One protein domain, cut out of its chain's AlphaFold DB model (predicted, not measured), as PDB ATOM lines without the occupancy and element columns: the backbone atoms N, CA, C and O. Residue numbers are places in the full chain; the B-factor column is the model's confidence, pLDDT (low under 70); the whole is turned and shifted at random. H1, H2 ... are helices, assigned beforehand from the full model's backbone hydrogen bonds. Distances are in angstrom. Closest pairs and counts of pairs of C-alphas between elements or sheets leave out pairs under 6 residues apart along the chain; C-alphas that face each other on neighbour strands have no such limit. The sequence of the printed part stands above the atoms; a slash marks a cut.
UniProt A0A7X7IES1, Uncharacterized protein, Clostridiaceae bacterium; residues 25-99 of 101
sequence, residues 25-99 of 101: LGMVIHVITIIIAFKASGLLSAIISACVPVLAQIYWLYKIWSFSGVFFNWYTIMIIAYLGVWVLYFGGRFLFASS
ATOM      1  N   LEU A  25     -77.350  16.070-113.670       91.94
ATOM      2  CA  LEU A  25     -77.391  16.818-112.414       91.94
ATOM      3  C   LEU A  25     -78.086  18.174-112.592       91.94
ATOM      4  O   LEU A  25     -78.889  18.569-111.744       91.94
ATOM      5  N   GLY A  26     -77.842  18.850-113.719       92.31
ATOM      6  CA  GLY A  26     -78.499  20.111-114.059       92.31
ATOM      7  C   GLY A  26     -80.020  19.972-114.147       92.31
ATOM      8  O   GLY A  26     -80.741  20.806-113.597       92.31
ATOM      9  N   MET A  27     -80.515  18.888-114.755       93.38
ATOM     10  CA  MET A  27     -81.951  18.586-114.814       93.38
ATOM     11  C   MET A  27     -82.550  18.342-113.427       93.38
ATOM     12  O   MET A  27     -83.596  18.902-113.104       93.38
ATOM     13  N   VAL A  28     -81.876  17.564-112.574       95.00
ATOM     14  CA  VAL A  28     -82.347  17.291-111.205       95.00
ATOM     15  C   VAL A  28     -82.451  18.581-110.387       95.00
ATOM     16  O   VAL A  28     -83.495  18.855-109.790       95.00
ATOM     17  N   ILE A  29     -81.403  19.409-110.394       95.19
ATOM     18  CA  ILE A  29     -81.389  20.692-109.673       95.19
ATOM     19  C   ILE A  29     -82.478  21.622-110.210       95.19
ATOM     20  O   ILE A  29     -83.145  22.322-109.441       95.19
ATOM     21  N   HIS A  30     -82.700  21.616-111.523       95.19
ATOM     22  CA  HIS A  30     -83.740  22.424-112.136       95.19
ATOM     23  C   HIS A  30     -85.147  22.006-111.686       95.19
ATOM     24  O   HIS A  30     -85.925  22.860-111.263       95.19
ATOM     25  N   VAL A  31     -85.451  20.707-111.671       96.31
ATOM     26  CA  VAL A  31     -86.737  20.198-111.164       96.31
ATOM     27  C   VAL A  31     -86.940  20.581-109.697       96.31
ATOM     28  O   VAL A  31     -88.003  21.085-109.335       96.31
ATOM     29  N   ILE A  32     -85.910  20.430-108.857       95.75
ATOM     30  CA  ILE A  32     -85.962  20.862-107.450       95.75
ATOM     31  C   ILE A  32     -86.258  22.363-107.355       95.75
ATOM     32  O   ILE A  32     -87.096  22.777-106.555       95.75
ATOM     33  N   THR A  33     -85.629  23.175-108.204       96.06
ATOM     34  CA  THR A  33     -85.852  24.627-108.258       96.06
ATOM     35  C   THR A  33     -87.306  24.964-108.595       96.06
ATOM     36  O   THR A  33     -87.892  25.827-107.946       96.06
ATOM     37  N   ILE A  34     -87.927  24.253-109.542       96.62
ATOM     38  CA  ILE A  34     -89.351  24.427-109.878       96.62
ATOM     39  C   ILE A  34     -90.241  24.066-108.681       96.62
ATOM     40  O   ILE A  34     -91.185  24.794-108.373       96.62
ATOM     41  N   ILE A  35     -89.934  22.976-107.969       96.19
ATOM     42  CA  ILE A  35     -90.693  22.554-106.779       96.19
ATOM     43  C   ILE A  35     -90.589  23.604-105.668       96.19
ATOM     44  O   ILE A  35     -91.595  23.945-105.043       96.19
ATOM     45  N   ILE A  36     -89.389  24.133-105.426       94.25
ATOM     46  CA  ILE A  36     -89.164  25.231-104.478       94.25
ATOM     47  C   ILE A  36     -89.989  26.447-104.901       94.25
ATOM     48  O   ILE A  36     -90.700  27.018-104.074       94.25
ATOM     49  N   ALA A  37     -89.945  26.807-106.184       95.69
ATOM     50  CA  ALA A  37     -90.667  27.956-106.707       95.69
ATOM     51  C   ALA A  37     -92.175  27.843-106.504       95.69
ATOM     52  O   ALA A  37     -92.821  28.786-106.036       95.69
ATOM     53  N   PHE A  38     -92.712  26.657-106.781       96.38
ATOM     54  CA  PHE A  38     -94.111  26.335-106.562       96.38
ATOM     55  C   PHE A  38     -94.499  26.473-105.087       96.38
ATOM     56  O   PHE A  38     -95.482  27.139-104.768       96.38
ATOM     57  N   LYS A  39     -93.710  25.891-104.177       94.62
ATOM     58  CA  LYS A  39     -94.003  25.911-102.736       94.62
ATOM     59  C   LYS A  39     -93.863  27.297-102.110       94.62
ATOM     60  O   LYS A  39     -94.613  27.622-101.198       94.62
ATOM     61  N   ALA A  40     -92.910  28.101-102.574       93.12
ATOM     62  CA  ALA A  40     -92.598  29.391-101.967       93.12
ATOM     63  C   ALA A  40     -93.372  30.570-102.579       93.12
ATOM     64  O   ALA A  40     -93.533  31.599-101.928       93.12
ATOM     65  N   SER A  41     -93.789  30.494-103.846       93.25
ATOM     66  CA  SER A  41     -94.435  31.623-104.540       93.25
ATOM     67  C   SER A  41     -95.549  31.211-105.515       93.25
ATOM     68  O   SER A  41     -96.077  32.061-106.229       93.25
ATOM     69  N   GLY A  42     -95.946  29.936-105.530       94.06
ATOM     70  CA  GLY A  42     -97.097  29.440-106.287       94.06
ATOM     71  C   GLY A  42     -96.816  29.098-107.755       94.06
ATOM     72  O   GLY A  42     -95.682  29.123-108.238       94.06
ATOM     73  N   LEU A  43     -97.890  28.765-108.480       94.12
ATOM     74  CA  LEU A  43     -97.838  28.207-109.837       94.12
ATOM     75  C   LEU A  43     -97.149  29.125-110.853       94.12
ATOM     76  O   LEU A  43     -96.317  28.663-111.628       94.12
ATOM     77  N   LEU A  44     -97.451  30.426-110.829       93.44
ATOM     78  CA  LEU A  44     -96.865  31.378-111.776       93.44
ATOM     79  C   LEU A  44     -95.336  31.425-111.653       93.44
ATOM     80  O   LEU A  44     -94.622  31.441-112.652       93.44
ATOM     81  N   SER A  45     -94.826  31.377-110.421       94.19
ATOM     82  CA  SER A  45     -93.388  31.387-110.167       94.19
ATOM     83  C   SER A  45     -92.708  30.094-110.619       94.19
ATOM     84  O   SER A  45     -91.588  30.134-111.135       94.19
ATOM     85  N   ALA A  46     -93.396  28.956-110.496       94.81
ATOM     86  CA  ALA A  46     -92.929  27.673-111.011       94.81
ATOM     87  C   ALA A  46     -92.837  27.660-112.545       94.81
ATOM     88  O   ALA A  46     -91.823  27.216-113.080       94.81
ATOM     89  N   ILE A  47     -93.843  28.206-113.241       95.56
ATOM     90  CA  ILE A  47     -93.853  28.320-114.709       95.56
ATOM     91  C   ILE A  47     -92.692  29.193-115.185       95.56
ATOM     92  O   ILE A  47     -91.912  28.766-116.032       95.56
ATOM     93  N   ILE A  48     -92.529  30.385-114.601       94.88
ATOM     94  CA  ILE A  48     -91.410  31.274-114.945       94.88
ATOM     95  C   ILE A  48     -90.083  30.555-114.696       94.88
ATOM     96  O   ILE A  48     -89.214  30.550-115.563       94.88
ATOM     97  N   SER A  49     -89.946  29.891-113.544       95.38
ATOM     98  CA  SER A  49     -88.722  29.167-113.203       95.38
ATOM     99  C   SER A  49     -88.408  28.062-114.211       95.38
ATOM    100  O   SER A  49     -87.244  27.909-114.562       95.38
ATOM    101  N   ALA A  50     -89.421  27.347-114.713       93.62
ATOM    102  CA  ALA A  50     -89.276  26.308-115.732       93.62
ATOM    103  C   ALA A  50     -88.807  26.853-117.094       93.62
ATOM    104  O   ALA A  50     -88.052  26.187-117.796       93.62
ATOM    105  N   CYS A  51     -89.208  28.073-117.463       95.06
ATOM    106  CA  CYS A  51     -88.786  28.700-118.720       95.06
ATOM    107  C   CYS A  51     -87.335  29.203-118.692       95.06
ATOM    108  O   CYS A  51     -86.705  29.303-119.744       95.06
ATOM    109  N   VAL A  52     -86.801  29.541-117.514       93.88
ATOM    110  CA  VAL A  52     -85.459  30.129-117.370       93.88
ATOM    111  C   VAL A  52     -84.592  29.349-116.372       93.88
ATOM    112  O   VAL A  52     -84.295  29.851-115.290       93.88
ATOM    113  N   PRO A  53     -84.123  28.134-116.716       88.62
ATOM    114  CA  PRO A  53     -83.523  27.198-115.764       88.62
ATOM    115  C   PRO A  53     -82.347  27.764-114.966       88.62
ATOM    116  O   PRO A  53     -82.350  27.700-113.738       88.62
ATOM    117  N   VAL A  54     -81.354  28.338-115.648       88.94
ATOM    118  CA  VAL A  54     -80.133  28.845-114.999       88.94
ATOM    119  C   VAL A  54     -80.435  30.082-114.151       88.94
ATOM    120  O   VAL A  54     -80.014  30.163-112.999       88.94
ATOM    121  N   LEU A  55     -81.216  31.027-114.685       91.62
ATOM    122  CA  LEU A  55     -81.581  32.247-113.958       91.62
ATOM    123  C   LEU A  55     -82.458  31.936-112.743       91.62
ATOM    124  O   LEU A  55     -82.274  32.534-111.685       91.62
ATOM    125  N   ALA A  56     -83.368  30.970-112.871       94.19
ATOM    126  CA  ALA A  56     -84.205  30.514-111.774       94.19
ATOM    127  C   ALA A  56     -83.366  29.929-110.634       94.19
ATOM    128  O   ALA A  56     -83.594  30.283-109.481       94.19
ATOM    129  N   GLN A  57     -82.373  29.087-110.935       93.50
ATOM    130  CA  GLN A  57     -81.491  28.512-109.913       93.50
ATOM    131  C   GLN A  57     -80.752  29.600-109.121       93.50
ATOM    132  O   GLN A  57     -80.723  29.560-107.892       93.50
ATOM    133  N   ILE A  58     -80.221  30.616-109.810       93.56
ATOM    134  CA  ILE A  58     -79.523  31.745-109.172       93.56
ATOM    135  C   ILE A  58     -80.492  32.574-108.318       93.56
ATOM    136  O   ILE A  58     -80.195  32.887-107.163       93.56
ATOM    137  N   TYR A  59     -81.668  32.901-108.860       95.00
ATOM    138  CA  TYR A  59     -82.696  33.658-108.145       95.00
ATOM    139  C   TYR A  59     -83.132  32.948-106.860       95.00
ATOM    140  O   TYR A  59     -83.180  33.566-105.794       95.00
ATOM    141  N   TRP A  60     -83.428  31.650-106.941       94.50
ATOM    142  CA  TRP A  60     -83.893  30.874-105.795       94.50
ATOM    143  C   TRP A  60     -82.792  30.625-104.771       94.50
ATOM    144  O   TRP A  60     -83.089  30.641-103.579       94.50
ATOM    145  N   LEU A  61     -81.533  30.496-105.196       94.38
ATOM    146  CA  LEU A  61     -80.390  30.448-104.284       94.38
ATOM    147  C   LEU A  61     -80.302  31.728-103.451       94.38
ATOM    148  O   LEU A  61     -80.254  31.661-102.223       94.38
ATOM    149  N   TYR A  62     -80.360  32.891-104.106       94.12
ATOM    150  CA  TYR A  62     -80.339  34.179-103.414       94.12
ATOM    151  C   TYR A  62     -81.556  34.352-102.498       94.12
ATOM    152  O   TYR A  62     -81.414  34.733-101.336       94.12
ATOM    153  N   LYS A  63     -82.756  34.025-102.988       93.31
ATOM    154  CA  LYS A  63     -83.997  34.175-102.223       93.31
ATOM    155  C   LYS A  63     -84.005  33.288-100.980       93.31
ATOM    156  O   LYS A  63     -84.292  33.780 -99.895       93.31
ATOM    157  N   ILE A  64     -83.648  32.009-101.103       92.75
ATOM    158  CA  ILE A  64     -83.571  31.093 -99.953       92.75
ATOM    159  C   ILE A  64     -82.545  31.590 -98.942       92.75
ATOM    160  O   ILE A  64     -82.825  31.584 -97.744       92.75
ATOM    161  N   TRP A  65     -81.375  32.038 -99.399       92.25
ATOM    162  CA  TRP A  65     -80.362  32.583 -98.505       92.25
ATOM    163  C   TRP A  65     -80.862  33.837 -97.776       92.25
ATOM    164  O   TRP A  65     -80.760  33.902 -96.554       92.25
ATOM    165  N   SER A  66     -81.487  34.779 -98.486       91.94
ATOM    166  CA  SER A  66     -82.030  36.006 -97.891       91.94
ATOM    167  C   SER A  66     -83.156  35.744 -96.887       91.94
ATOM    168  O   SER A  66     -83.282  36.502 -95.931       91.94
ATOM    169  N   PHE A  67     -83.979  34.713 -97.096       90.12
ATOM    170  CA  PHE A  67     -85.075  34.370 -96.183       90.12
ATOM    171  C   PHE A  67     -84.615  33.535 -94.983       90.12
ATOM    172  O   PHE A  67     -85.105  33.739 -93.877       90.12
ATOM    173  N   SER A  68     -83.709  32.577 -95.192       90.19
ATOM    174  CA  SER A  68     -83.254  31.665 -94.131       90.19
ATOM    175  C   SER A  68     -82.079  32.207 -93.318       90.19
ATOM    176  O   SER A  68     -81.834  31.726 -92.217       90.19
ATOM    177  N   GLY A  69     -81.303  33.143 -93.873       91.44
ATOM    178  CA  GLY A  69     -80.008  33.563 -93.333       91.44
ATOM    179  C   GLY A  69     -78.902  32.504 -93.461       91.44
ATOM    180  O   GLY A  69     -77.745  32.790 -93.163       91.44
ATOM    181  N   VAL A  70     -79.219  31.292 -93.937       91.06
ATOM    182  CA  VAL A  70     -78.289  30.158 -94.002       91.06
ATOM    183  C   VAL A  70     -77.840  29.936 -95.439       91.06
ATOM    184  O   VAL A  70     -78.569  29.392 -96.273       91.06
ATOM    185  N   PHE A  71     -76.598  30.331 -95.721       86.38
ATOM    186  CA  PHE A  71     -76.001  30.139 -97.041       86.38
ATOM    187  C   PHE A  71     -75.779  28.653 -97.349       86.38
ATOM    188  O   PHE A  71     -76.263  28.160 -98.364       86.38
ATOM    189  N   PHE A  72     -75.124  27.908 -96.453       89.06
ATOM    190  CA  PHE A  72     -74.829  26.477 -96.615       89.06
ATOM    191  C   PHE A  72     -76.023  25.581 -96.264       89.06
ATOM    192  O   PHE A  72     -75.982  24.772 -95.341       89.06
ATOM    193  N   ASN A  73     -77.109  25.725 -97.016       91.56
ATOM    194  CA  ASN A  73     -78.210  24.772 -96.994       91.56
ATOM    195  C   ASN A  73     -78.020  23.700 -98.085       91.56
ATOM    196  O   ASN A  73     -77.215  23.855 -99.004       91.56
ATOM    197  N   TRP A  74     -78.792  22.616 -97.989       92.25
ATOM    198  CA  TRP A  74     -78.745  21.499 -98.940       92.25
ATOM    199  C   TRP A  74     -78.853  21.944-100.408       92.25
ATOM    200  O   TRP A  74     -78.086  21.487-101.251       92.25
ATOM    201  N   TYR A  75     -79.760  22.875-100.715       91.00
ATOM    202  CA  TYR A  75     -79.966  23.366-102.078       91.00
ATOM    203  C   TYR A  75     -78.758  24.158-102.598       91.00
ATOM    204  O   TYR A  75     -78.292  23.915-103.713       91.00
ATOM    205  N   THR A  76     -78.187  25.040-101.775       92.38
ATOM    206  CA  THR A  76     -76.961  25.771-102.118       92.38
ATOM    207  C   THR A  76     -75.788  24.822-102.354       92.38
ATOM    208  O   THR A  76     -75.042  25.007-103.313       92.38
ATOM    209  N   ILE A  77     -75.640  23.777-101.531       93.19
ATOM    210  CA  ILE A  77     -74.581  22.767-101.700       93.19
ATOM    211  C   ILE A  77     -74.713  22.066-103.060       93.19
ATOM    212  O   ILE A  77     -73.710  21.906-103.754       93.19
ATOM    213  N   MET A  78     -75.933  21.708-103.482       92.06
ATOM    214  CA  MET A  78     -76.160  21.112-104.807       92.06
ATOM    215  C   MET A  78     -75.740  22.053-105.942       92.06
ATOM    216  O   MET A  78     -75.089  21.611-106.891       92.06
ATOM    217  N   ILE A  79     -76.064  23.347-105.842       92.88
ATOM    218  CA  ILE A  79     -75.665  24.338-106.853       92.88
ATOM    219  C   ILE A  79     -74.144  24.523-106.875       92.88
ATOM    220  O   ILE A  79     -73.558  24.539-107.953       92.88
ATOM    221  N   ILE A  80     -73.484  24.611-105.715       92.31
ATOM    222  CA  ILE A  80     -72.017  24.722-105.638       92.31
ATOM    223  C   ILE A  80     -71.348  23.493-106.261       92.31
ATOM    224  O   ILE A  80     -70.426  23.640-107.060       92.31
ATOM    225  N   ALA A  81     -71.828  22.286-105.944       91.06
ATOM    226  CA  ALA A  81     -71.313  21.058-106.541       91.06
ATOM    227  C   ALA A  81     -71.474  21.072-108.070       91.06
ATOM    228  O   ALA A  81     -70.528  20.765-108.793       91.06
ATOM    229  N   TYR A  82     -72.636  21.500-108.566       91.88
ATOM    230  CA  TYR A  82     -72.895  21.633-109.999       91.88
ATOM    231  C   TYR A  82     -71.987  22.668-110.679       91.88
ATOM    232  O   TYR A  82     -71.440  22.392-111.747       91.88
ATOM    233  N   LEU A  83     -71.749  23.819-110.043       91.25
ATOM    234  CA  LEU A  83     -70.765  24.801-110.510       91.25
ATOM    235  C   LEU A  83     -69.345  24.214-110.537       91.25
ATOM    236  O   LEU A  83     -68.600  24.463-111.481       91.25
ATOM    237  N   GLY A  84     -68.986  23.379-109.558       89.69
ATOM    238  CA  GLY A  84     -67.722  22.639-109.556       89.69
ATOM    239  C   GLY A  84     -67.563  21.735-110.783       89.69
ATOM    240  O   GLY A  84     -66.506  21.738-111.413       89.69
ATOM    241  N   VAL A  85     -68.621  21.024-111.190       88.62
ATOM    242  CA  VAL A  85     -68.602  20.199-112.415       88.62
ATOM    243  C   VAL A  85     -68.421  21.065-113.666       88.62
ATOM    244  O   VAL A  85     -67.661  20.692-114.558       88.62
ATOM    245  N   TRP A  86     -69.049  22.243-113.726       88.81
ATOM    246  CA  TRP A  86     -68.838  23.196-114.824       88.81
ATOM    247  C   TRP A  86     -67.379  23.649-114.929       88.81
ATOM    248  O   TRP A  86     -66.829  23.689-116.031       88.81
ATOM    249  N   VAL A  87     -66.737  23.939-113.794       88.88
ATOM    250  CA  VAL A  87     -65.313  24.301-113.746       88.88
ATOM    251  C   VAL A  87     -64.436  23.142-114.222       88.88
ATOM    252  O   VAL A  87     -63.539  23.365-115.028       88.88
ATOM    253  N   LEU A  88     -64.706  21.906-113.790       86.06
ATOM    254  CA  LEU A  88     -63.960  20.727-114.247       86.06
ATOM    255  C   LEU A  88     -64.130  20.480-115.749       86.06
ATOM    256  O   LEU A  88     -63.162  20.153-116.431       86.06
ATOM    257  N   TYR A  89     -65.337  20.676-116.277       86.81
ATOM    258  CA  TYR A  89     -65.617  20.528-117.700       86.81
ATOM    259  C   TYR A  89     -64.863  21.564-118.544       86.81
ATOM    260  O   TYR A  89     -64.152  21.198-119.483       86.81
ATOM    261  N   PHE A  90     -64.976  22.854-118.206       87.25
ATOM    262  CA  PHE A  90     -64.283  23.914-118.942       87.25
ATOM    263  C   PHE A  90     -62.767  23.871-118.737       87.25
ATOM    264  O   PHE A  90     -62.022  23.996-119.706       87.25
ATOM    265  N   GLY A  91     -62.309  23.646-117.504       86.25
ATOM    266  CA  GLY A  91     -60.892  23.517-117.167       86.25
ATOM    267  C   GLY A  91     -60.250  22.306-117.837       86.25
ATOM    268  O   GLY A  91     -59.183  22.432-118.429       86.25
ATOM    269  N   GLY A  92     -60.933  21.157-117.837       83.06
ATOM    270  CA  GLY A  92     -60.505  19.967-118.570       83.06
ATOM    271  C   GLY A  92     -60.398  20.240-120.066       83.06
ATOM    272  O   GLY A  92     -59.360  19.973-120.666       83.06
ATOM    273  N   ARG A  93     -61.421  20.857-120.672       81.19
ATOM    274  CA  ARG A  93     -61.361  21.241-122.089       81.19
ATOM    275  C   ARG A  93     -60.196  22.169-122.400       81.19
ATOM    276  O   ARG A  93     -59.529  21.948-123.398       81.19
ATOM    277  N   PHE A  94     -59.930  23.165-121.560       83.62
ATOM    278  CA  PHE A  94     -58.809  24.078-121.764       83.62
ATOM    279  C   PHE A  94     -57.454  23.357-121.685       83.62
ATOM    280  O   PHE A  94     -56.641  23.490-122.595       83.62
ATOM    281  N   LEU A  95     -57.243  22.540-120.646       82.06
ATOM    282  CA  LEU A  95     -55.991  21.807-120.423       82.06
ATOM    283  C   LEU A  95     -55.684  20.788-121.525       82.06
ATOM    284  O   LEU A  95     -54.527  20.631-121.908       82.06
ATOM    285  N   PHE A  96     -56.706  20.087-122.021       75.38
ATOM    286  CA  PHE A  96     -56.532  19.093-123.081       75.38
ATOM    287  C   PHE A  96     -56.550  19.710-124.489       75.38
ATOM    288  O   PHE A  96     -55.997  19.107-125.399       75.38
ATOM    289  N   ALA A  97     -57.115  20.911-124.679       70.69
ATOM    290  CA  ALA A  97     -57.055  21.631-125.956       70.69
ATOM    291  C   ALA A  97     -55.708  22.336-126.183       70.69
ATOM    292  O   ALA A  97     -55.240  22.408-127.314       70.69
ATOM    293  N   SER A  98     -55.050  22.836-125.129       58.50
ATOM    294  CA  SER A  98     -53.749  23.515-125.246       58.50
ATOM    295  C   SER A  98     -52.574  22.582-125.563       58.50
ATOM    296  O   SER A  98     -51.447  23.048-125.671       58.50
ATOM    297  N   SER A  99     -52.800  21.269-125.645       53.38
ATOM    298  CA  SER A  99     -51.754  20.280-125.931       53.38
ATOM    299  C   SER A  99     -51.695  19.810-127.387       53.38
ATOM    300  O   SER A  99     -50.849  18.969-127.686       53.38
TER     301      SER A  99
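Overview. This is residues 25 to 99 of the 101 residues of an uncharacterized protein of Clostridiaceae bacterium (UniProt A0A7X7IES1). A small compact body of helices has one long arm: H1 and H2 lie side by side as a hairpin, the first part of H3 packs on H1 at a steep angle, and H4 folds back past the start of H1. The far part of H4 sticks out with residues 86 to 99. The printed part has 75 residues with four named helices, H1 to H4 in that order, and no named strand; the class is all helix. It is loose, with a radius of gyration of the C-alphas of 14.6 A, and spans 50 by 27 by 15 A.

Along the chain. H1 is residues 25 to 41, 23.9 A long, beginning at C-alpha 25 at (-77.391, 16.818, -112.414). H2 is residues 43 to 51, 12.7 A. H3 is residues 53 to 68, 22.1 A, beginning at C-alpha 53 at (-83.523, 27.198, -115.764). H4, residues 74 to 97, is the longest at 34.6 A and ends at C-alpha 97 at (-57.055, 21.631, -125.956).

Arrangement. H1 and H3 are the hub, touching three helices each. H1 and H2 form a helical hairpin at a shallow tilt of 24 degrees, opposite ways; their closest C-alphas, of Phe 38 and Ala 46, are 4.8 A apart. H3 touches H1 with residues 53 to 60 alone, at a steep tilt of 52 degrees, the same way; the closest C-alphas, of His 30 and Pro 53, are 6.0 A apart. H2 and H3 touch only at the corner, closest at the C-alphas of Ser 49 and Ala 56, 4.9 A. H3 and H4, a helical hairpin, only just touch, with 3 pairs of C-alphas within 8 A, the closest those of Leu 61 and Thr 76 at 6.2 A. Residues 78 to 82 of H4 touch residues 25 to 29 of H1, the closest C-alphas being those of Leu 25 and Tyr 82 at 7.0 A. H2 and H4 are apart. In H1, H2, H3 and H4 every O i to N i+4 pair is within hydrogen-bond range.

Size, cuts and confidence. The C-alphas farthest apart, of Gly 42 and Ser 99, are 50.3 A apart. The printed part has no cut, and the three links are tight. The model's pLDDT is under 70 at residues 98 to 99.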